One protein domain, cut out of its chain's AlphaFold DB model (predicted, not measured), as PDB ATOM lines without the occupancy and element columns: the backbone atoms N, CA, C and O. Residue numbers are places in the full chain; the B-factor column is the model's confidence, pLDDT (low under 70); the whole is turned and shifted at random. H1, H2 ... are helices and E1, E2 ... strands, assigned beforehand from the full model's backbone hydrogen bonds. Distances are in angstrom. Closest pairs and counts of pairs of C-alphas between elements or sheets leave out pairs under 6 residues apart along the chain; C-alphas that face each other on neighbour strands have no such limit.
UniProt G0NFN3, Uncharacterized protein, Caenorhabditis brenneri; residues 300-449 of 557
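This is residues 300 to 449 of the 557 residues of an uncharacterized protein of Caenorhabditis brenneri (UniProt G0NFN3). Two strongly twisted sheets of four strands stand like the sides of a V, and the long helix H1 fills the notch, running along one face of each. The hairpin E2 and E3 packs on the first sheet on the side away from H1, and H3 crosses the opposite face of the second sheet. The 150 printed residues hold three named helices and ten named strands, in the order E1 to E6, H1, H2, E7 to E10, H3. The sheets, ordered E1 E6 E5 E4 and E7 E8 E9 E10, are antiparallel and the class is mixed. The whole is compact, with a radius of gyration of the C-alphas of 16.0 A and spans of 43 by 41 by 26 A.

Start at E1, residues 301 to 304, an edge strand antiparallel to E6, residues 345 to 353; N 303 and O 351 are within hydrogen-bond range at 2.8 A. Next comes the hairpin of E2, residues 308 to 310, and E3, residues 315 to 317, where N 309 and O 316 are 2.8 A apart. E4, residues 325 to 330, E5, residues 335 to 342, and E6 form a meander, each strand the antiparallel neighbour of the one before; look at N 327 and O 339, 2.9 A, and N 338 and O 350, 2.9 A. H1, residues 365 to 378, is on one face of this sheet, the two making two layers, at a height over the sheet of 10.0 A; it lies over E5 and only just not over E6, on which 2 of its 14 C-alphas fall, and its closest C-alpha pair with E6 is Leu 376 and Leu 348, 7.0 A. A second meander holds E7, residues 398 to 403, E8, residues 408 to 413, E9, residues 423 to 427, and E10, residues 432 to 436, with N 410 and O 401 at 2.9 A, N 424 and O 411 at 3.0 A, and N 434 and O 425 at 2.8 A. H1 is on this sheet too, at a height over the sheet of 9.5 A, and lies over E8 and E9; its closest C-alpha pair with E9 is Ala 370 and Tyr 426, 6.8 A. H2, residues 391 to 395, only grazes it with residues 391 to 393. H3, residues 439 to 449, is on the opposite face from H1, across the strands at 65 degrees to E8 on the local plane. In H1 and H2 every O i to N i+4 pair is within hydrogen-bond range, in H3 6 of 7.

Find C-alpha 301, where E1 begins, at (-61.775, 16.815, -39.140). E5 runs 23.4 A, E6 24.4 A and H1 19.7 A, from C-alpha 365 at (-63.849, 26.701, -28.780). H3 runs 16.3 A to C-alpha 449 at (-41.261, 48.263, -49.550).

The C-alphas farthest apart, those of Asn 358 and Gly 449, are 48.5 A apart. The printed part has no cut; the links E6 to H1 and H1 to H2 are long. The model's pLDDT is under 70 at residues 313, 318 and 356 to 363.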
ATOM      1  N   SER A 300     -61.800  12.617 -36.720       84.06
ATOM      2  CA  SER A 300     -60.989  13.820 -36.898       84.06
ATOM      3  C   SER A 300     -61.427  14.578 -38.148       84.06
ATOM      4  O   SER A 300     -61.777  13.985 -39.170       84.06
ATOM      5  N   LEU A 301     -61.426  15.906 -38.057       88.25
ATOM      6  CA  LEU A 301     -61.775  16.815 -39.140       88.25
ATOM      7  C   LEU A 301     -60.486  17.415 -39.707       88.25
ATOM      8  O   LEU A 301     -59.874  18.278 -39.082       88.25
ATOM      9  N   SER A 302     -60.068  16.946 -40.881       91.06
ATOM     10  CA  SER A 302     -58.909  17.487 -41.601       91.06
ATOM     11  C   SER A 302     -59.341  18.519 -42.641       91.06
ATOM     12  O   SER A 302     -60.284  18.285 -43.396       91.06
ATOM     13  N   MET A 303     -58.617  19.633 -42.710       92.38
ATOM     14  CA  MET A 303     -58.818  20.736 -43.650       92.38
ATOM     15  C   MET A 303     -57.490  21.067 -44.336       92.38
ATOM     16  O   MET A 303     -56.499  21.337 -43.661       92.38
ATOM     17  N   THR A 304     -57.461  21.052 -45.667       92.94
ATOM     18  CA  THR A 304     -56.326  21.527 -46.475       92.94
ATOM     19  C   THR A 304     -56.344  23.037 -46.663       92.94
ATOM     20  O   THR A 304     -57.397  23.674 -46.629       92.94
ATOM     21  N   ILE A 305     -55.169  23.600 -46.935       92.31
ATOM     22  CA  ILE A 305     -55.026  24.929 -47.545       92.31
ATOM     23  C   ILE A 305     -55.063  24.780 -49.081       92.31
ATOM     24  O   ILE A 305     -54.842  23.680 -49.600       92.31
ATOM     25  N   LYS A 306     -55.368  25.852 -49.836       86.69
ATOM     26  CA  LYS A 306     -55.354  25.804 -51.316       86.69
ATOM     27  C   LYS A 306     -53.987  25.289 -51.803       86.69
ATOM     28  O   LYS A 306     -52.961  25.595 -51.205       86.69
ATOM     29  N   ASN A 307     -54.005  24.492 -52.873       89.94
ATOM     30  CA  ASN A 307     -52.853  23.795 -53.470       89.94
ATOM     31  C   ASN A 307     -52.290  22.588 -52.677       89.94
ATOM     32  O   ASN A 307     -51.330  21.964 -53.130       89.94
ATOM     33  N   PHE A 308     -52.933  22.182 -51.573       92.12
ATOM     34  CA  PHE A 308     -52.656  20.923 -50.863       92.12
ATOM     35  C   PHE A 308     -53.835  19.938 -50.932       92.12
ATOM     36  O   PHE A 308     -54.996  20.330 -51.065       92.12
ATOM     37  N   GLN A 309     -53.541  18.643 -50.798       89.12
ATOM     38  CA  GLN A 309     -54.512  17.545 -50.779       89.12
ATOM     39  C   GLN A 309     -54.413  16.715 -49.486       89.12
ATOM     40  O   GLN A 309     -53.352  16.616 -48.865       89.12
ATOM     41  N   ILE A 310     -55.539  16.125 -49.068       88.62
ATOM     42  CA  ILE A 310     -55.619  15.232 -47.902       88.62
ATOM     43  C   ILE A 310     -55.280  13.810 -48.359       88.62
ATOM     44  O   ILE A 310     -56.041  13.193 -49.105       88.62
ATOM     45  N   GLY A 311     -54.146  13.280 -47.905       84.88
ATOM     46  CA  GLY A 311     -53.776  11.878 -48.089       84.88
ATOM     47  C   GLY A 311     -54.370  10.968 -47.017       84.88
ATOM     48  O   GLY A 311     -55.096  11.399 -46.126       84.88
ATOM     49  N   LYS A 312     -54.035   9.676 -47.085       76.31
ATOM     50  CA  LYS A 312     -54.508   8.677 -46.105       76.31
ATOM     51  C   LYS A 312     -53.977   8.911 -44.688       76.31
ATOM     52  O   LYS A 312     -54.630   8.515 -43.731       76.31
ATOM     53  N   GLU A 313     -52.787   9.495 -44.582       67.75
ATOM     54  CA  GLU A 313     -52.045   9.650 -43.322       67.75
ATOM     55  C   GLU A 313     -51.497  11.080 -43.144       67.75
ATOM     56  O   GLU A 313     -51.409  11.568 -42.018       67.75
ATOM     57  N   HIS A 314     -51.164  11.772 -44.243       71.31
ATOM     58  CA  HIS A 314     -50.537  13.100 -44.262       71.31
ATOM     59  C   HIS A 314     -51.135  13.996 -45.359       71.31
ATOM     60  O   HIS A 314     -51.793  13.511 -46.282       71.31
ATOM     61  N   PHE A 315     -50.884  15.302 -45.271       76.31
ATOM     62  CA  PHE A 315     -51.156  16.272 -46.336       76.31
ATOM     63  C   PHE A 315     -50.041  16.228 -47.395       76.31
ATOM     64  O   PHE A 315     -48.906  15.908 -47.048       76.31
ATOM     65  N   TYR A 316     -50.340  16.553 -48.657       78.19
ATOM     66  CA  TYR A 316     -49.344  16.596 -49.741       78.19
ATOM     67  C   TYR A 316     -49.636  17.686 -50.791       78.19
ATOM     68  O   TYR A 316     -50.790  18.064 -51.001       78.19
ATOM     69  N   THR A 317     -48.592  18.209 -51.441       73.12
ATOM     70  CA  THR A 317     -48.663  19.098 -52.613       73.12
ATOM     71  C   THR A 317     -48.919  18.313 -53.894       73.12
ATOM     72  O   THR A 317     -48.603  17.128 -53.988       73.12
ATOM     73  N   VAL A 318     -49.441  18.982 -54.924       69.81
ATOM     74  CA  VAL A 318     -49.469  18.439 -56.288       69.81
ATOM     75  C   VAL A 318     -48.838  19.457 -57.246       69.81
ATOM     76  O   VAL A 318     -49.402  20.540 -57.398       69.81
ATOM     77  N   PRO A 319     -47.713  19.134 -57.917       72.12
ATOM     78  CA  PRO A 319     -46.930  17.895 -57.801       72.12
ATOM     79  C   PRO A 319     -46.230  17.729 -56.436       72.12
ATOM     80  O   PRO A 319     -46.090  18.678 -55.664       72.12
ATOM     81  N   GLU A 320     -45.778  16.508 -56.147       73.06
ATOM     82  CA  GLU A 320     -44.869  16.229 -55.030       73.06
ATOM     83  C   GLU A 320     -43.447  16.700 -55.398       73.06
ATOM     84  O   GLU A 320     -42.885  16.239 -56.393       73.06
ATOM     85  N   ASP A 321     -42.860  17.605 -54.607       76.75
ATOM     86  CA  ASP A 321     -41.433  17.954 -54.696       76.75
ATOM     87  C   ASP A 321     -40.624  16.953 -53.834       76.75
ATOM     88  O   ASP A 321     -40.903  16.836 -52.634       76.75
ATOM     89  N   PRO A 322     -39.650  16.208 -54.395       78.06
ATOM     90  CA  PRO A 322     -38.891  15.195 -53.657       78.06
ATOM     91  C   PRO A 322     -37.966  15.758 -52.565       78.06
ATOM     92  O   PRO A 322     -37.588  15.000 -51.673       78.06
ATOM     93  N   ASP A 323     -37.623  17.051 -52.605       81.69
ATOM     94  CA  ASP A 323     -36.832  17.722 -51.560       81.69
ATOM     95  C   ASP A 323     -37.724  18.345 -50.459       81.69
ATOM     96  O   ASP A 323     -37.229  18.895 -49.466       81.69
ATOM     97  N   SER A 324     -39.054  18.259 -50.600       81.75
ATOM     98  CA  SER A 324     -39.993  18.807 -49.620       81.75
ATOM     99  C   SER A 324     -40.048  18.020 -48.310       81.75
ATOM    100  O   SER A 324     -39.866  16.804 -48.256       81.75
ATOM    101  N   ASN A 325     -40.313  18.734 -47.216       88.56
ATOM    102  CA  ASN A 325     -40.397  18.151 -45.879       88.56
ATOM    103  C   ASN A 325     -41.691  18.575 -45.172       88.56
ATOM    104  O   ASN A 325     -41.950  19.768 -44.995       88.56
ATOM    105  N   TYR A 326     -42.473  17.593 -44.720       89.62
ATOM    106  CA  TYR A 326     -43.693  17.803 -43.939       89.62
ATOM    107  C   TYR A 326     -43.414  17.619 -42.448       89.62
ATOM    108  O   TYR A 326     -42.763  16.652 -42.048       89.62
ATOM    109  N   HIS A 327     -43.938  18.512 -41.612       88.06
ATOM    110  CA  HIS A 327     -43.903  18.353 -40.160       88.06
ATOM    111  C   HIS A 327     -45.235  18.752 -39.521       88.06
ATOM    112  O   HIS A 327     -45.837  19.760 -39.883       88.06
ATOM    113  N   SER A 328     -45.691  17.964 -38.545       90.62
ATOM    114  CA  SER A 328     -46.935  18.225 -37.814       90.62
ATOM    115  C   SER A 328     -46.658  18.656 -36.377       90.62
ATOM    116  O   SER A 328     -45.802  18.085 -35.703       90.62
ATOM    117  N   CYS A 329     -47.410  19.645 -35.896       87.75
ATOM    118  CA  CYS A 329     -47.294  20.210 -34.556       87.75
ATOM    119  C   CYS A 329     -48.676  20.298 -33.893       87.75
ATOM    120  O   CYS A 329     -49.636  20.753 -34.516       87.75
ATOM    121  N   MET A 330     -48.787  19.881 -32.629       90.31
ATOM    122  CA  MET A 330     -49.994  20.125 -31.834       90.31
ATOM    123  C   MET A 330     -50.023  21.598 -31.412       90.31
ATOM    124  O   MET A 330     -49.090  22.065 -30.762       90.31
ATOM    125  N   LEU A 331     -51.089  22.310 -31.772       87.38
ATOM    126  CA  LEU A 331     -51.349  23.683 -31.333       87.38
ATOM    127  C   LEU A 331     -52.164  23.708 -30.030       87.38
ATOM    128  O   LEU A 331     -51.967  24.592 -29.202       87.38
ATOM    129  N   SER A 332     -53.040  22.719 -29.825       87.25
ATOM    130  CA  SER A 332     -53.768  22.498 -28.569       87.25
ATOM    131  C   SER A 332     -53.915  21.000 -28.268       87.25
ATOM    132  O   SER A 332     -53.211  20.156 -28.831       87.25
ATOM    133  N   GLU A 333     -54.805  20.629 -27.347       82.25
ATOM    134  CA  GLU A 333     -55.196  19.228 -27.166       82.25
ATOM    135  C   GLU A 333     -55.936  18.707 -28.404       82.25
ATOM    136  O   GLU A 333     -55.636  17.600 -28.868       82.25
ATOM    137  N   SER A 334     -56.824  19.525 -28.971       87.50
ATOM    138  CA  SER A 334     -57.727  19.154 -30.060       87.50
ATOM    139  C   SER A 334     -57.294  19.666 -31.436       87.50
ATOM    140  O   SER A 334     -57.824  19.182 -32.427       87.50
ATOM    141  N   LEU A 335     -56.310  20.563 -31.548       90.50
ATOM    142  CA  LEU A 335     -55.855  21.114 -32.830       90.50
ATOM    143  C   LEU A 335     -54.406  20.732 -33.168       90.50
ATOM    144  O   LEU A 335     -53.484  20.999 -32.397       90.50
ATOM    145  N   GLN A 336     -54.193  20.184 -34.365       92.50
ATOM    146  CA  GLN A 336     -52.886  19.972 -34.992       92.50
ATOM    147  C   GLN A 336     -52.768  20.801 -36.276       92.50
ATOM    148  O   GLN A 336     -53.702  20.841 -37.073       92.50
ATOM    149  N   ALA A 337     -51.602  21.396 -36.515       93.94
ATOM    150  CA  ALA A 337     -51.215  21.945 -37.812       93.94
ATOM    151  C   ALA A 337     -50.190  21.037 -38.497       93.94
ATOM    152  O   ALA A 337     -49.342  20.439 -37.832       93.94
ATOM    153  N   CYS A 338     -50.258  20.953 -39.823       94.38
ATOM    154  CA  CYS A 338     -49.261  20.303 -40.663       94.38
ATOM    155  C   CYS A 338     -48.656  21.335 -41.613       94.38
ATOM    156  O   CYS A 338     -49.379  22.044 -42.316       94.38
ATOM    157  N   TYR A 339     -47.331  21.413 -41.626       93.19
ATOM    158  CA  TYR A 339     -46.563  22.410 -42.354       93.19
ATOM    159  C   TYR A 339     -45.695  21.750 -43.422       93.19
ATOM    160  O   TYR A 339     -44.976  20.788 -43.149       93.19
ATOM    161  N   TYR A 340     -45.741  22.308 -44.626       93.31
ATOM    162  CA  TYR A 340     -44.877  21.985 -45.756       93.31
ATOM    163  C   TYR A 340     -43.668  22.924 -45.746       93.31
ATOM    164  O   TYR A 340     -43.806  24.118 -45.477       93.31
ATOM    165  N   THR A 341     -42.475  22.395 -46.002       91.25
ATOM    166  CA  THR A 341     -41.233  23.179 -46.054       91.25
ATOM    167  C   THR A 341     -40.493  22.907 -47.354       91.25
ATOM    168  O   THR A 341     -40.148  21.763 -47.647       91.25
ATOM    169  N   GLU A 342     -40.214  23.975 -48.098       90.75
ATOM    170  CA  GLU A 342     -39.522  23.954 -49.389       90.75
ATOM    171  C   GLU A 342     -38.535  25.125 -49.434       90.75
ATOM    172  O   GLU A 342     -38.901  26.260 -49.123       90.75
ATOM    173  N   LYS A 343     -37.269  24.861 -49.793       88.94
ATOM    174  CA  LYS A 343     -36.206  25.886 -49.929       88.94
ATOM    175  C   LYS A 343     -36.099  26.813 -48.698       88.94
ATOM    176  O   LYS A 343     -35.874  28.012 -48.815       88.94
ATOM    177  N   GLY A 344     -36.304  26.249 -47.503       86.12
ATOM    178  CA  GLY A 344     -36.293  26.964 -46.217       86.12
ATOM    179  C   GLY A 344     -37.549  27.792 -45.900       86.12
ATOM    180  O   GLY A 344     -37.670  28.289 -44.783       86.12
ATOM    181  N   THR A 345     -38.498  27.917 -46.830       87.62
ATOM    182  CA  THR A 345     -39.778  28.610 -46.616       87.62
ATOM    183  C   THR A 345     -40.810  27.631 -46.053       87.62
ATOM    184  O   THR A 345     -40.876  26.484 -46.494       87.62
ATOM    185  N   CYS A 346     -41.600  28.070 -45.067       88.62
ATOM    186  CA  CYS A 346     -42.566  27.235 -44.354       88.62
ATOM    187  C   CYS A 346     -44.009  27.701 -44.609       88.62
ATOM    188  O   CYS A 346     -44.350  28.867 -44.396       88.62
ATOM    189  N   TYR A 347     -44.846  26.762 -45.038       92.69
ATOM    190  CA  TYR A 347     -46.210  26.974 -45.512       92.69
ATOM    191  C   TYR A 347     -47.173  26.071 -44.729       92.69
ATOM    192  O   TYR A 347     -46.821  24.938 -44.393       92.69
ATOM    193  N   LEU A 348     -48.400  26.519 -44.455       94.19
ATOM    194  CA  LEU A 348     -49.420  25.655 -43.852       94.19
ATOM    195  C   LEU A 348     -49.994  24.724 -44.930       94.19
ATOM    196  O   LEU A 348     -50.595  25.197 -45.889       94.19
ATOM    197  N   ALA A 349     -49.830  23.411 -44.766       94.81
ATOM    198  CA  ALA A 349     -50.417  22.409 -45.660       94.81
ATOM    199  C   ALA A 349     -51.869  22.084 -45.267       94.81
ATOM    200  O   ALA A 349     -52.740  21.877 -46.117       94.81
ATOM    201  N   GLY A 350     -52.143  22.077 -43.960       95.69
ATOM    202  CA  GLY A 350     -53.479  21.856 -43.430       95.69
ATOM    203  C   GLY A 350     -53.553  21.857 -41.908       95.69
ATOM    204  O   GLY A 350     -52.549  21.960 -41.201       95.69
ATOM    205  N   LEU A 351     -54.778  21.729 -41.410       95.56
ATOM    206  CA  LEU A 351     -55.131  21.631 -39.997       95.56
ATOM    207  C   LEU A 351     -55.932  20.340 -39.778       95.56
ATOM    208  O   LEU A 351     -56.729  19.950 -40.629       95.56
ATOM    209  N   CYS A 352     -55.734  19.674 -38.643       93.00
ATOM    210  CA  CYS A 352     -56.520  18.516 -38.223       93.00
ATOM    211  C   CYS A 352     -57.083  18.768 -36.822       93.00
ATOM    212  O   CYS A 352     -56.337  19.099 -35.899       93.00
ATOM    213  N   PHE A 353     -58.399  18.633 -36.681       90.62
ATOM    214  CA  PHE A 353     -59.130  18.880 -35.447       90.62
ATOM    215  C   PHE A 353     -59.714  17.578 -34.877       90.62
ATOM    216  O   PHE A 353     -60.293  16.770 -35.605       90.62
ATOM    217  N   TYR A 354     -59.573  17.382 -33.568       87.56
ATOM    218  CA  TYR A 354     -59.937  16.180 -32.823       87.56
ATOM    219  C   TYR A 354     -61.029  16.522 -31.791       87.56
ATOM    220  O   TYR A 354     -60.703  16.793 -30.637       87.56
ATOM    221  N   PRO A 355     -62.324  16.517 -32.169       74.00
ATOM    222  CA  PRO A 355     -63.423  16.888 -31.268       74.00
ATOM    223  C   PRO A 355     -63.538  16.005 -30.014       74.00
ATOM    224  O   PRO A 355     -64.077  16.452 -29.008       74.00
ATOM    225  N   GLU A 356     -63.039  14.765 -30.059       63.03
ATOM    226  CA  GLU A 356     -63.154  13.787 -28.970       63.03
ATOM    227  C   GLU A 356     -61.793  13.410 -28.363       63.03
ATOM    228  O   GLU A 356     -61.297  12.284 -28.503       63.03
ATOM    229  N   LYS A 357     -61.206  14.337 -27.602       56.91
ATOM    230  CA  LYS A 357     -60.358  13.958 -26.465       56.91
ATOM    231  C   LYS A 357     -61.152  14.129 -25.179       56.91
ATOM    232  O   LYS A 357     -61.741  15.171 -24.938       56.91
ATOM    233  N   ASN A 358     -61.134  13.092 -24.344       49.09
ATOM    234  CA  ASN A 358     -61.680  13.135 -22.988       49.09
ATOM    235  C   ASN A 358     -60.674  13.810 -22.040       49.09
ATOM    236  O   ASN A 358     -60.290  13.207 -21.038       49.09
ATOM    237  N   SER A 359     -60.177  15.000 -22.390       51.84
ATOM    238  CA  SER A 359     -59.347  15.764 -21.461       51.84
ATOM    239  C   SER A 359     -60.214  16.310 -20.326       51.84
ATOM    240  O   SER A 359     -61.415  16.554 -20.468       51.84
ATOM    241  N   THR A 360     -59.614  16.413 -19.145       54.50
ATOM    242  CA  THR A 360     -60.291  16.880 -17.923       54.50
ATOM    243  C   THR A 360     -60.443  18.409 -17.856       54.50
ATOM    244  O   THR A 360     -61.135  18.937 -16.982       54.50
ATOM    245  N   THR A 361     -59.831  19.111 -18.807       56.97
ATOM    246  CA  THR A 361     -59.956  20.533 -19.140       56.97
ATOM    247  C   THR A 361     -61.281  20.836 -19.863       56.97
ATOM    248  O   THR A 361     -61.718  20.064 -20.714       56.97
ATOM    249  N   PRO A 362     -61.950  21.972 -19.580       58.75
ATOM    250  CA  PRO A 362     -63.101  22.393 -20.372       58.75
ATOM    251  C   PRO A 362     -62.647  22.802 -21.780       58.75
ATOM    252  O   PRO A 362     -61.786  23.667 -21.931       58.75
ATOM    253  N   TYR A 363     -63.253  22.212 -22.812       69.75
ATOM    254  CA  TYR A 363     -63.034  22.621 -24.200       69.75
ATOM    255  C   TYR A 363     -63.502  24.071 -24.411       69.75
ATOM    256  O   TYR A 363     -64.688  24.372 -24.269       69.75
ATOM    257  N   LEU A 364     -62.559  24.955 -24.751       72.69
ATOM    258  CA  LEU A 364     -62.798  26.364 -25.067       72.69
ATOM    259  C   LEU A 364     -62.729  26.558 -26.593       72.69
ATOM    260  O   LEU A 364     -61.625  26.704 -27.128       72.69
ATOM    261  N   PRO A 365     -63.860  26.550 -27.325       80.38
ATOM    262  CA  PRO A 365     -63.849  26.701 -28.780       80.38
ATOM    263  C   PRO A 365     -63.227  28.027 -29.236       80.38
ATOM    264  O   PRO A 365     -62.640  28.077 -30.311       80.38
ATOM    265  N   GLU A 366     -63.291  29.080 -28.419       84.69
ATOM    266  CA  GLU A 366     -62.671  30.383 -28.676       84.69
ATOM    267  C   GLU A 366     -61.140  30.281 -28.764       84.69
ATOM    268  O   GLU A 366     -60.520  30.941 -29.596       84.69
ATOM    269  N   HIS A 367     -60.527  29.420 -27.944       86.06
ATOM    270  CA  HIS A 367     -59.082  29.203 -27.926       86.06
ATOM    271  C   HIS A 367     -58.601  28.506 -29.202       86.06
ATOM    272  O   HIS A 367     -57.677  28.982 -29.863       86.06
ATOM    273  N   ASP A 368     -59.256  27.412 -29.590       88.81
ATOM    274  CA  ASP A 368     -58.884  26.679 -30.803       88.81
ATOM    275  C   ASP A 368     -59.253  27.464 -32.073       88.81
ATOM    276  O   ASP A 368     -58.492  27.451 -33.039       88.81
ATOM    277  N   ALA A 369     -60.338  28.247 -32.055       89.19
ATOM    278  CA  ALA A 369     -60.660  29.209 -33.110       89.19
ATOM    279  C   ALA A 369     -59.568  30.290 -33.258       89.19
ATOM    280  O   ALA A 369     -59.131  30.581 -34.376       89.19
ATOM    281  N   ALA A 370     -59.066  30.841 -32.146       90.81
ATOM    282  CA  ALA A 370     -57.951  31.784 -32.164       90.81
ATOM    283  C   ALA A 370     -56.647  31.134 -32.660       90.81
ATOM    284  O   ALA A 370     -55.924  31.756 -33.438       90.81
ATOM    285  N   LEU A 371     -56.357  29.880 -32.292       91.50
ATOM    286  CA  LEU A 371     -55.198  29.140 -32.806       91.50
ATOM    287  C   LEU A 371     -55.302  28.820 -34.303       91.50
ATOM    288  O   LEU A 371     -54.294  28.909 -35.000       91.50
ATOM    289  N   ILE A 372     -56.495  28.498 -34.816       92.81
ATOM    290  CA  ILE A 372     -56.744  28.331 -36.258       92.81
ATOM    291  C   ILE A 372     -56.454  29.643 -36.994       92.81
ATOM    292  O   ILE A 372     -55.702  29.638 -37.968       92.81
ATOM    293  N   TYR A 373     -56.975  30.772 -36.500       92.25
ATOM    294  CA  TYR A 373     -56.663  32.096 -37.050       92.25
ATOM    295  C   TYR A 373     -55.157  32.397 -37.006       92.25
ATOM    296  O   TYR A 373     -54.594  32.833 -38.010       92.25
ATOM    297  N   LEU A 374     -54.490  32.123 -35.876       92.25
ATOM    298  CA  LEU A 374     -53.048  32.329 -35.742       92.25
ATOM    299  C   LEU A 374     -52.253  31.477 -36.741       92.25
ATOM    300  O   LEU A 374     -51.352  32.000 -37.389       92.25
ATOM    301  N   ALA A 375     -52.593  30.197 -36.901       92.75
ATOM    302  CA  ALA A 375     -51.910  29.296 -37.825       92.75
ATOM    303  C   ALA A 375     -52.076  29.731 -39.289       92.75
ATOM    304  O   ALA A 375     -51.086  29.794 -40.014       92.75
ATOM    305  N   LEU A 376     -53.304  30.074 -39.699       91.25
ATOM    306  CA  LEU A 376     -53.623  30.539 -41.055       91.25
ATOM    307  C   LEU A 376     -52.909  31.852 -41.406       91.25
ATOM    308  O   LEU A 376     -52.440  32.018 -42.530       91.25
ATOM    309  N   ALA A 377     -52.834  32.793 -40.462       90.69
ATOM    310  CA  ALA A 377     -52.274  34.120 -40.707       90.69
ATOM    311  C   ALA A 377     -50.752  34.220 -40.476       90.69
ATOM    312  O   ALA A 377     -50.152  35.186 -40.943       90.69
ATOM    313  N   ALA A 378     -50.121  33.264 -39.780       92.25
ATOM    314  CA  ALA A 378     -48.679  33.272 -39.498       92.25
ATOM    315  C   ALA A 378     -47.805  32.616 -40.585       92.25
ATOM    316  O   ALA A 378     -46.583  32.765 -40.543       92.25
ATOM    317  N   THR A 379     -48.389  31.899 -41.552       89.69
ATOM    318  CA  THR A 379     -47.639  31.217 -42.623       89.69
ATOM    319  C   THR A 379     -47.549  31.991 -43.931       89.69
ATOM    320  O   THR A 379     -48.398  32.818 -44.263       89.69
ATOM    321  N   GLU A 380     -46.527  31.651 -44.712       90.56
ATOM    322  CA  GLU A 380     -46.414  32.028 -46.118       90.56
ATOM    323  C   GLU A 380     -47.479  31.280 -46.954       90.56
ATOM    324  O   GLU A 380     -47.844  30.144 -46.642       90.56
ATOM    325  N   TYR A 381     -47.980  31.910 -48.021       89.75
ATOM    326  CA  TYR A 381     -48.896  31.274 -48.984       89.75
ATOM    327  C   TYR A 381     -48.122  30.346 -49.930       89.75
ATOM    328  O   TYR A 381     -46.995  30.671 -50.294       89.75
ATOM    329  N   TYR A 382     -48.722  29.222 -50.343       89.75
ATOM    330  CA  TYR A 382     -48.135  28.274 -51.300       89.75
ATOM    331  C   TYR A 382     -48.958  28.176 -52.604       89.75
ATOM    332  O   TYR A 382     -50.171  27.956 -52.518       89.75
ATOM    333  N   PRO A 383     -48.341  28.261 -53.803       90.56
ATOM    334  CA  PRO A 383     -46.976  28.731 -54.071       90.56
ATOM    335  C   PRO A 383     -46.707  30.133 -53.507       90.56
ATOM    336  O   PRO A 383     -47.646  30.859 -53.182       90.56
ATOM    337  N   LYS A 384     -45.429  30.512 -53.374       89.69
ATOM    338  CA  LYS A 384     -45.023  31.790 -52.765       89.69
ATOM    339  C   LYS A 384     -45.498  32.991 -53.596       89.69
ATOM    340  O   LYS A 384     -44.818  33.421 -54.520       89.69
ATOM    341  N   VAL A 385     -46.640  33.555 -53.214       89.56
ATOM    342  CA  VAL A 385     -47.133  34.861 -53.686       89.56
ATOM    343  C   VAL A 385     -46.317  35.983 -53.025       89.56
ATOM    344  O   VAL A 385     -45.816  35.788 -51.906       89.56
ATOM    345  N   LYS A 386     -46.217  37.170 -53.648       90.12
ATOM    346  CA  LYS A 386     -45.746  38.394 -52.969       90.12
ATOM    347  C   LYS A 386     -46.532  38.646 -51.675       90.12
ATOM    348  O   LYS A 386     -47.585  38.044 -51.453       90.12
ATOM    349  N   ARG A 387     -46.036  39.508 -50.778       89.44
ATOM    350  CA  ARG A 387     -46.813  39.870 -49.575       89.44
ATOM    351  C   ARG A 387     -47.978  40.793 -49.923       89.44
ATOM    352  O   ARG A 387     -49.054  40.611 -49.367       89.44
ATOM    353  N   GLU A 388     -47.763  41.708 -50.867       86.62
ATOM    354  CA  GLU A 388     -48.730  42.701 -51.350       86.62
ATOM    355  C   GLU A 388     -50.098  42.089 -51.688       86.62
ATOM    356  O   GLU A 388     -51.107  42.483 -51.108       86.62
ATOM    357  N   ASP A 389     -50.114  41.073 -52.557       87.69
ATOM    358  CA  ASP A 389     -51.331  40.489 -53.145       87.69
ATOM    359  C   ASP A 389     -52.144  39.616 -52.173       87.69
ATOM    360  O   ASP A 389     -53.236  39.141 -52.500       87.69
ATOM    361  N   ARG A 390     -51.621  39.332 -50.973       85.31
ATOM    362  CA  ARG A 390     -52.258  38.387 -50.045       85.31
ATOM    363  C   ARG A 390     -53.513  39.011 -49.446       85.31
ATOM    364  O   ARG A 390     -53.406  40.066 -48.822       85.31
ATOM    365  N   PRO A 391     -54.680  38.339 -49.468       82.81
ATOM    366  CA  PRO A 391     -55.897  38.868 -48.851       82.81
ATOM    367  C   PRO A 391     -55.731  39.262 -47.374       82.81
ATOM    368  O   PRO A 391     -56.316  40.248 -46.931       82.81
ATOM    369  N   SER A 392     -54.887  38.564 -46.606       82.00
ATOM    370  CA  SER A 392     -54.534  38.952 -45.231       82.00
ATOM    371  C   SER A 392     -53.787  40.291 -45.154       82.00
ATOM    372  O   SER A 392     -54.061  41.105 -44.270       82.00
ATOM    373  N   THR A 393     -52.883  40.562 -46.091       87.25
ATOM    374  CA  THR A 393     -52.062  41.780 -46.130       87.25
ATOM    375  C   THR A 393     -52.815  42.948 -46.764       87.25
ATOM    376  O   THR A 393     -52.755  44.060 -46.243       87.25
ATOM    377  N   VAL A 394     -53.636  42.700 -47.790       88.19
ATOM    378  CA  VAL A 394     -54.551  43.697 -48.367       88.19
ATOM    379  C   VAL A 394     -55.631  44.110 -47.364       88.19
ATOM    380  O   VAL A 394     -55.771  45.304 -47.094       88.19
ATOM    381  N   LEU A 395     -56.385  43.149 -46.812       88.00
ATOM    382  CA  LEU A 395     -57.630  43.409 -46.072       88.00
ATOM    383  C   LEU A 395     -57.406  43.574 -44.566       88.00
ATOM    384  O   LEU A 395     -57.894  44.530 -43.971       88.00
ATOM    385  N   LEU A 396     -56.662  42.655 -43.938       88.25
ATOM    386  CA  LEU A 396     -56.433  42.669 -42.485       88.25
ATOM    387  C   LEU A 396     -55.210  43.505 -42.083       88.25
ATOM    388  O   LEU A 396     -54.950  43.643 -40.889       88.25
ATOM    389  N   LYS A 397     -54.451  44.009 -43.070       94.00
ATOM    390  CA  LYS A 397     -53.133  44.644 -42.916       94.00
ATOM    391  C   LYS A 397     -52.174  43.813 -42.058       94.00
ATOM    392  O   LYS A 397     -51.479  44.338 -41.189       94.00
ATOM    393  N   LYS A 398     -52.155  42.497 -42.305       94.12
ATOM    394  CA  LYS A 398     -51.304  41.535 -41.594       94.12
ATOM    395  C   LYS A 398     -50.636  40.528 -42.525       94.12
ATOM    396  O   LYS A 398     -51.216  40.143 -43.538       94.12
ATOM    397  N   TYR A 399     -49.446  40.060 -42.166       93.88
ATOM    398  CA  TYR A 399     -48.726  39.030 -42.925       93.88
ATOM    399  C   TYR A 399     -48.029  38.019 -42.012       93.88
ATOM    400  O   TYR A 399     -47.586  38.358 -40.917       93.88
ATOM    401  N   GLY A 400     -47.932  36.773 -42.465       92.94
ATOM    402  CA  GLY A 400     -47.167  35.727 -41.795       92.94
ATOM    403  C   GLY A 400     -45.703  35.741 -42.219       92.94
ATOM    404  O   GLY A 400     -45.413  36.012 -43.384       92.94
ATOM    405  N   ARG A 401     -44.790  35.442 -41.285       92.12
ATOM    406  CA  ARG A 401     -43.370  35.151 -41.565       92.12
ATOM    407  C   ARG A 401     -42.702  34.412 -40.403       92.12
ATOM    408  O   ARG A 401     -43.195  34.425 -39.277       92.12
ATOM    409  N   TYR A 402     -41.522  33.836 -40.638       91.69
ATOM    410  CA  TYR A 402     -40.639  33.379 -39.557       91.69
ATOM    411  C   TYR A 402     -39.840  34.554 -38.969       91.69
ATOM    412  O   TYR A 402     -39.273  35.351 -39.719       91.69
ATOM    413  N   CYS A 403     -39.769  34.654 -37.639       93.88
ATOM    414  CA  CYS A 403     -38.966  35.644 -36.916       93.88
ATOM    415  C   CYS A 403     -37.798  34.962 -36.192       93.88
ATOM    416  O   CYS A 403     -37.993  34.091 -35.341       93.88
ATOM    417  N   ASN A 404     -36.570  35.393 -36.485       92.50
ATOM    418  CA  ASN A 404     -35.351  34.862 -35.880       92.50
ATOM    419  C   ASN A 404     -35.180  35.261 -34.411       92.50
ATOM    420  O   ASN A 404     -34.504  34.545 -33.675       92.50
ATOM    421  N   SER A 405     -35.780  36.366 -33.981       92.31
ATOM    422  CA  SER A 405     -35.758  36.853 -32.599       92.31
ATOM    423  C   SER A 405     -36.712  36.048 -31.711       92.31
ATOM    424  O   SER A 405     -36.374  35.716 -30.582       92.31
ATOM    425  N   ALA A 406     -37.881  35.669 -32.241       90.81
ATOM    426  CA  ALA A 406     -38.869  34.836 -31.550       90.81
ATOM    427  C   ALA A 406     -38.680  33.321 -31.790       90.81
ATOM    428  O   ALA A 406     -39.344  32.516 -31.142       90.81
ATOM    429  N   LYS A 407     -37.806  32.931 -32.732       88.62
ATOM    430  CA  LYS A 407     -37.552  31.548 -33.194       88.62
ATOM    431  C   LYS A 407     -38.803  30.782 -33.662       88.62
ATOM    432  O   LYS A 407     -38.804  29.551 -33.684       88.62
ATOM    433  N   MET A 408     -39.844  31.495 -34.086       89.31
ATOM    434  CA  MET A 408     -41.140  30.931 -34.474       89.31
ATOM    435  C   MET A 408     -41.766  31.682 -35.657       89.31
ATOM    436  O   MET A 408     -41.347  32.790 -35.999       89.31
ATOM    437  N   LEU A 409     -42.798  31.083 -36.254       90.81
ATOM    438  CA  LEU A 409     -43.729  31.784 -37.142       90.81
ATOM    439  C   LEU A 409     -44.544  32.803 -36.332       90.81
ATOM    440  O   LEU A 409     -44.990  32.507 -35.222       90.81
ATOM    441  N   VAL A 410     -44.720  34.003 -36.880       94.56
ATOM    442  CA  VAL A 410     -45.371  35.150 -36.231       94.56
ATOM    443  C   VAL A 410     -46.278  35.891 -37.210       94.56
ATOM    444  O   VAL A 410     -46.111  35.789 -38.426       94.56
ATOM    445  N   ILE A 411     -47.211  36.678 -36.671       95.94
ATOM    446  CA  ILE A 411     -48.044  37.595 -37.455       95.94
ATOM    447  C   ILE A 411     -47.507  39.021 -37.332       95.94
ATOM    448  O   ILE A 411     -47.543  39.616 -36.255       95.94
ATOM    449  N   VAL A 412     -47.085  39.538 -38.478       96.44
ATOM    450  CA  VAL A 412     -46.883  40.934 -38.883       96.44
ATOM    451  C   VAL A 412     -48.104  41.837 -38.690       96.44
ATOM    452  O   VAL A 412     -48.994  41.733 -39.525       96.44
ATOM    453  N   GLU A 413     -48.227  42.699 -37.676       96.62
ATOM    454  CA  GLU A 413     -49.146  43.853 -37.743       96.62
ATOM    455  C   GLU A 413     -48.537  44.973 -38.607       96.62
ATOM    456  O   GLU A 413     -47.438  45.457 -38.326       96.62
ATOM    457  N   ALA A 414     -49.250  45.379 -39.663       93.94
ATOM    458  CA  ALA A 414     -48.783  46.344 -40.662       93.94
ATOM    459  C   ALA A 414     -49.783  47.482 -40.960       93.94
ATOM    460  O   ALA A 414     -49.489  48.346 -41.783       93.94
ATOM    461  N   GLY A 415     -50.961  47.513 -40.320       89.94
ATOM    462  CA  GLY A 415     -51.972  48.559 -40.535       89.94
ATOM    463  C   GLY A 415     -52.059  49.578 -39.405       89.94
ATOM    464  O   GLY A 415     -52.266  50.769 -39.642       89.94
ATOM    465  N   LYS A 416     -51.907  49.122 -38.159       90.00
ATOM    466  CA  LYS A 416     -51.942  49.991 -36.978       90.00
ATOM    467  C   LYS A 416     -50.610  50.714 -36.797       90.00
ATOM    468  O   LYS A 416     -49.618  50.075 -36.465       90.00
ATOM    469  N   LYS A 417     -50.602  52.047 -36.914       90.44
ATOM    470  CA  LYS A 417     -49.403  52.883 -36.692       90.44
ATOM    471  C   LYS A 417     -48.715  52.587 -35.353       90.44
ATOM    472  O   LYS A 417     -47.511  52.372 -35.323       90.44
ATOM    473  N   ASP A 418     -49.498  52.486 -34.282       91.19
ATOM    474  CA  ASP A 418     -48.993  52.322 -32.908       91.19
ATOM    475  C   ASP A 418     -48.514  50.890 -32.593       91.19
ATOM    476  O   ASP A 418     -47.959  50.637 -31.527       91.19
ATOM    477  N   ALA A 419     -48.729  49.943 -33.513       91.31
ATOM    478  CA  ALA A 419     -48.297  48.550 -33.404       91.31
ATOM    479  C   ALA A 419     -47.538  48.070 -34.659       91.31
ATOM    480  O   ALA A 419     -47.373  46.868 -34.866       91.31
ATOM    481  N   LEU A 420     -47.052  48.994 -35.492       93.81
ATOM    482  CA  LEU A 420     -46.396  48.699 -36.764       93.81
ATOM    483  C   LEU A 420     -45.145  47.826 -36.547       93.81
ATOM    484  O   LEU A 420     -44.244  48.200 -35.795       93.81
ATOM    485  N   GLY A 421     -45.093  46.656 -37.187       95.00
ATOM    486  CA  GLY A 421     -44.003  45.692 -37.011       95.00
ATOM    487  C   GLY A 421     -44.088  44.841 -35.738       95.00
ATOM    488  O   GLY A 421     -43.147  44.108 -35.426       95.00
ATOM    489  N   SER A 422     -45.192  44.919 -34.989       97.19
ATOM    490  CA  SER A 422     -45.398  44.138 -33.765       97.19
ATOM    491  C   SER A 422     -45.991  42.761 -34.048       97.19
ATOM    492  O   SER A 422     -46.918  42.614 -34.844       97.19
ATOM    493  N   HIS A 423     -45.509  41.749 -33.328       97.44
ATOM    494  CA  HIS A 423     -46.098  40.417 -33.325       97.44
ATOM    495  C   HIS A 423     -47.507  40.448 -32.731       97.44
ATOM    496  O   HIS A 423     -47.675  40.815 -31.564       97.44
ATOM    497  N   VAL A 424     -48.499  39.952 -33.467       95.75
ATOM    498  CA  VAL A 424     -49.810  39.625 -32.891       95.75
ATOM    499  C   VAL A 424     -49.737  38.252 -32.216       95.75
ATOM    500  O   VAL A 424     -49.357  37.266 -32.847       95.75
ATOM    501  N   LYS A 425     -50.132  38.167 -30.941       94.06
ATOM    502  CA  LYS A 425     -50.340  36.905 -30.212       94.06
ATOM    503  C   LYS A 425     -51.724  36.898 -29.565       94.06
ATOM    504  O   LYS A 425     -52.263  37.951 -29.246       94.06
ATOM    505  N   TYR A 426     -52.290  35.715 -29.360       92.69
ATOM    506  CA  TYR A 426     -53.507  35.538 -28.567       92.69
ATOM    507  C   TYR A 426     -53.132  35.315 -27.099       92.69
ATOM    508  O   TYR A 426     -52.277  34.478 -26.805       92.69
ATOM    509  N   ASP A 427     -53.748  36.068 -26.193       88.12
ATOM    510  CA  ASP A 427     -53.736  35.791 -24.760       88.12
ATOM    511  C   ASP A 427     -55.047  35.097 -24.373       88.12
ATOM    512  O   ASP A 427     -56.136  35.668 -24.461       88.12
ATOM    513  N   TRP A 428     -54.919  33.846 -23.938       82.12
ATOM    514  CA  TRP A 428     -56.033  32.988 -23.546       82.12
ATOM    515  C   TRP A 428     -56.619  33.344 -22.174       82.12
ATOM    516  O   TRP A 428     -57.746  32.946 -21.890       82.12
ATOM    517  N   VAL A 429     -55.890  34.091 -21.336       83.06
ATOM    518  CA  VAL A 429     -56.361  34.516 -20.009       83.06
ATOM    519  C   VAL A 429     -57.315  35.705 -20.134       83.06
ATOM    520  O   VAL A 429     -58.335  35.753 -19.450       83.06
ATOM    521  N   THR A 430     -57.009  36.650 -21.028       87.12
ATOM    522  CA  THR A 430     -57.868  37.814 -21.311       87.12
ATOM    523  C   THR A 430     -58.840  37.605 -22.476       87.12
ATOM    524  O   THR A 430     -59.764  38.406 -22.620       87.12
ATOM    525  N   ASN A 431     -58.671  36.545 -23.281       84.38
ATOM    526  CA  ASN A 431     -59.389  36.307 -24.543       84.38
ATOM    527  C   ASN A 431     -59.227  37.487 -25.526       84.38
ATOM    528  O   ASN A 431     -60.194  38.029 -26.063       84.38
ATOM    529  N   GLN A 432     -57.983  37.947 -25.710       91.62
ATOM    530  CA  GLN A 432     -57.661  39.112 -26.544       91.62
ATOM    531  C   GLN A 432     -56.400  38.906 -27.387       91.62
ATOM    532  O   GLN A 432     -55.485  38.164 -27.033       91.62
ATOM    533  N   PHE A 433     -56.332  39.612 -28.519       91.19
ATOM    534  CA  PHE A 433     -55.123  39.688 -29.337       91.19
ATOM    535  C   PHE A 433     -54.236  40.847 -28.877       91.19
ATOM    536  O   PHE A 433     -54.547  42.018 -29.097       91.19
ATOM    537  N   VAL A 434     -53.107  40.491 -28.274       94.88
ATOM    538  CA  VAL A 434     -52.087  41.394 -27.739       94.88
ATOM    539  C   VAL A 434     -50.939  41.574 -28.736       94.88
ATOM    540  O   VAL A 434     -50.556  40.643 -29.449       94.88
ATOM    541  N   HIS A 435     -50.394  42.790 -28.790       96.06
ATOM    542  CA  HIS A 435     -49.316  43.181 -29.703       96.06
ATOM    543  C   HIS A 435     -47.989  43.257 -28.942       96.06
ATOM    544  O   HIS A 435     -47.936  43.833 -27.859       96.06
ATOM    545  N   TYR A 436     -46.924  42.690 -29.509       94.62
ATOM    546  CA  TYR A 436     -45.574  42.724 -28.940       94.62
ATOM    547  C   TYR A 436     -44.583  43.300 -29.949       94.62
ATOM    548  O   TYR A 436     -44.338  42.690 -30.990       94.62
ATOM    549  N   TYR A 437     -43.988  44.447 -29.625       96.25
ATOM    550  CA  TYR A 437     -42.970  45.090 -30.453       96.25
ATOM    551  C   TYR A 437     -41.799  44.144 -30.775       96.25
ATOM    552  O   TYR A 437     -41.327  43.399 -29.912       96.25
ATOM    553  N   CYS A 438     -41.322  44.172 -32.023       97.31
ATOM    554  CA  CYS A 438     -40.188  43.372 -32.477       97.31
ATOM    555  C   CYS A 438     -39.315  44.161 -33.471       97.31
ATOM    556  O   CYS A 438     -39.755  44.396 -34.597       97.31
ATOM    557  N   PRO A 439     -38.059  44.506 -33.122       96.88
ATOM    558  CA  PRO A 439     -37.168  45.251 -34.017       96.88
ATOM    559  C   PRO A 439     -36.901  44.561 -35.363       96.88
ATOM    560  O   PRO A 439     -36.771  45.235 -36.378       96.88
ATOM    561  N   GLU A 440     -36.834  43.227 -35.399       97.25
ATOM    562  CA  GLU A 440     -36.617  42.464 -36.638       97.25
ATOM    563  C   GLU A 440     -37.822  42.537 -37.584       97.25
ATOM    564  O   GLU A 440     -37.647  42.626 -38.797       97.25
ATOM    565  N   CYS A 441     -39.038  42.485 -37.040       96.69
ATOM    566  CA  CYS A 441     -40.258  42.484 -37.841       96.69
ATOM    567  C   CYS A 441     -40.708  43.901 -38.215       96.69
ATOM    568  O   CYS A 441     -41.242  44.096 -39.301       96.69
ATOM    569  N   GLN A 442     -40.406  44.905 -37.387       96.12
ATOM    570  CA  GLN A 442     -40.499  46.303 -37.800       96.12
ATOM    571  C   GLN A 442     -39.510  46.623 -38.924       96.12
ATOM    572  O   GLN A 442     -39.891  47.285 -39.884       96.12
ATOM    573  N   ARG A 443     -38.264  46.138 -38.844       95.94
ATOM    574  CA  ARG A 443     -37.269  46.391 -39.892       95.94
ATOM    575  C   ARG A 443     -37.673  45.769 -41.231       95.94
ATOM    576  O   ARG A 443     -37.772  46.492 -42.209       95.94
ATOM    577  N   ASP A 444     -38.009  44.481 -41.243       94.62
ATOM    578  CA  ASP A 444     -38.498  43.758 -42.431       94.62
ATOM    579  C   ASP A 444     -39.747  44.409 -43.051       94.62
ATOM    580  O   ASP A 444     -39.845  44.471 -44.270       94.62
ATOM    581  N   LEU A 445     -40.655  44.983 -42.256       93.75
ATOM    582  CA  LEU A 445     -41.785  45.759 -42.781       93.75
ATOM    583  C   LEU A 445     -41.365  47.102 -43.422       93.75
ATOM    584  O   LEU A 445     -42.010  47.559 -44.361       93.75
ATOM    585  N   MET A 446     -40.296  47.733 -42.932       92.38
ATOM    586  CA  MET A 446     -39.772  49.016 -43.436       92.38
ATOM    587  C   MET A 446     -38.762  48.856 -44.593       92.38
ATOM    588  O   MET A 446     -38.480  49.830 -45.296       92.38
ATOM    589  N   GLU A 447     -38.207  47.653 -44.767       91.44
ATOM    590  CA  GLU A 447     -37.290  47.255 -45.846       91.44
ATOM    591  C   GLU A 447     -38.037  46.612 -47.026       91.44
ATOM    592  O   GLU A 447     -37.714  46.919 -48.171       91.44
ATOM    593  N   TYR A 448     -39.089  45.814 -46.774       82.06
ATOM    594  CA  TYR A 448     -39.860  45.112 -47.817       82.06
ATOM    595  C   TYR A 448     -40.384  46.044 -48.923       82.06
ATOM    596  O   TYR A 448     -40.380  45.677 -50.089       82.06
ATOM    597  N   GLY A 449     -40.791  47.270 -48.575       71.88
ATOM    598  CA  GLY A 449     -41.261  48.263 -49.550       71.88
ATOM    599  C   GLY A 449     -40.168  48.979 -50.355       71.88
ATOM    600  O   GLY A 449     -40.513  49.856 -51.132       71.88
TER     601      GLY A 449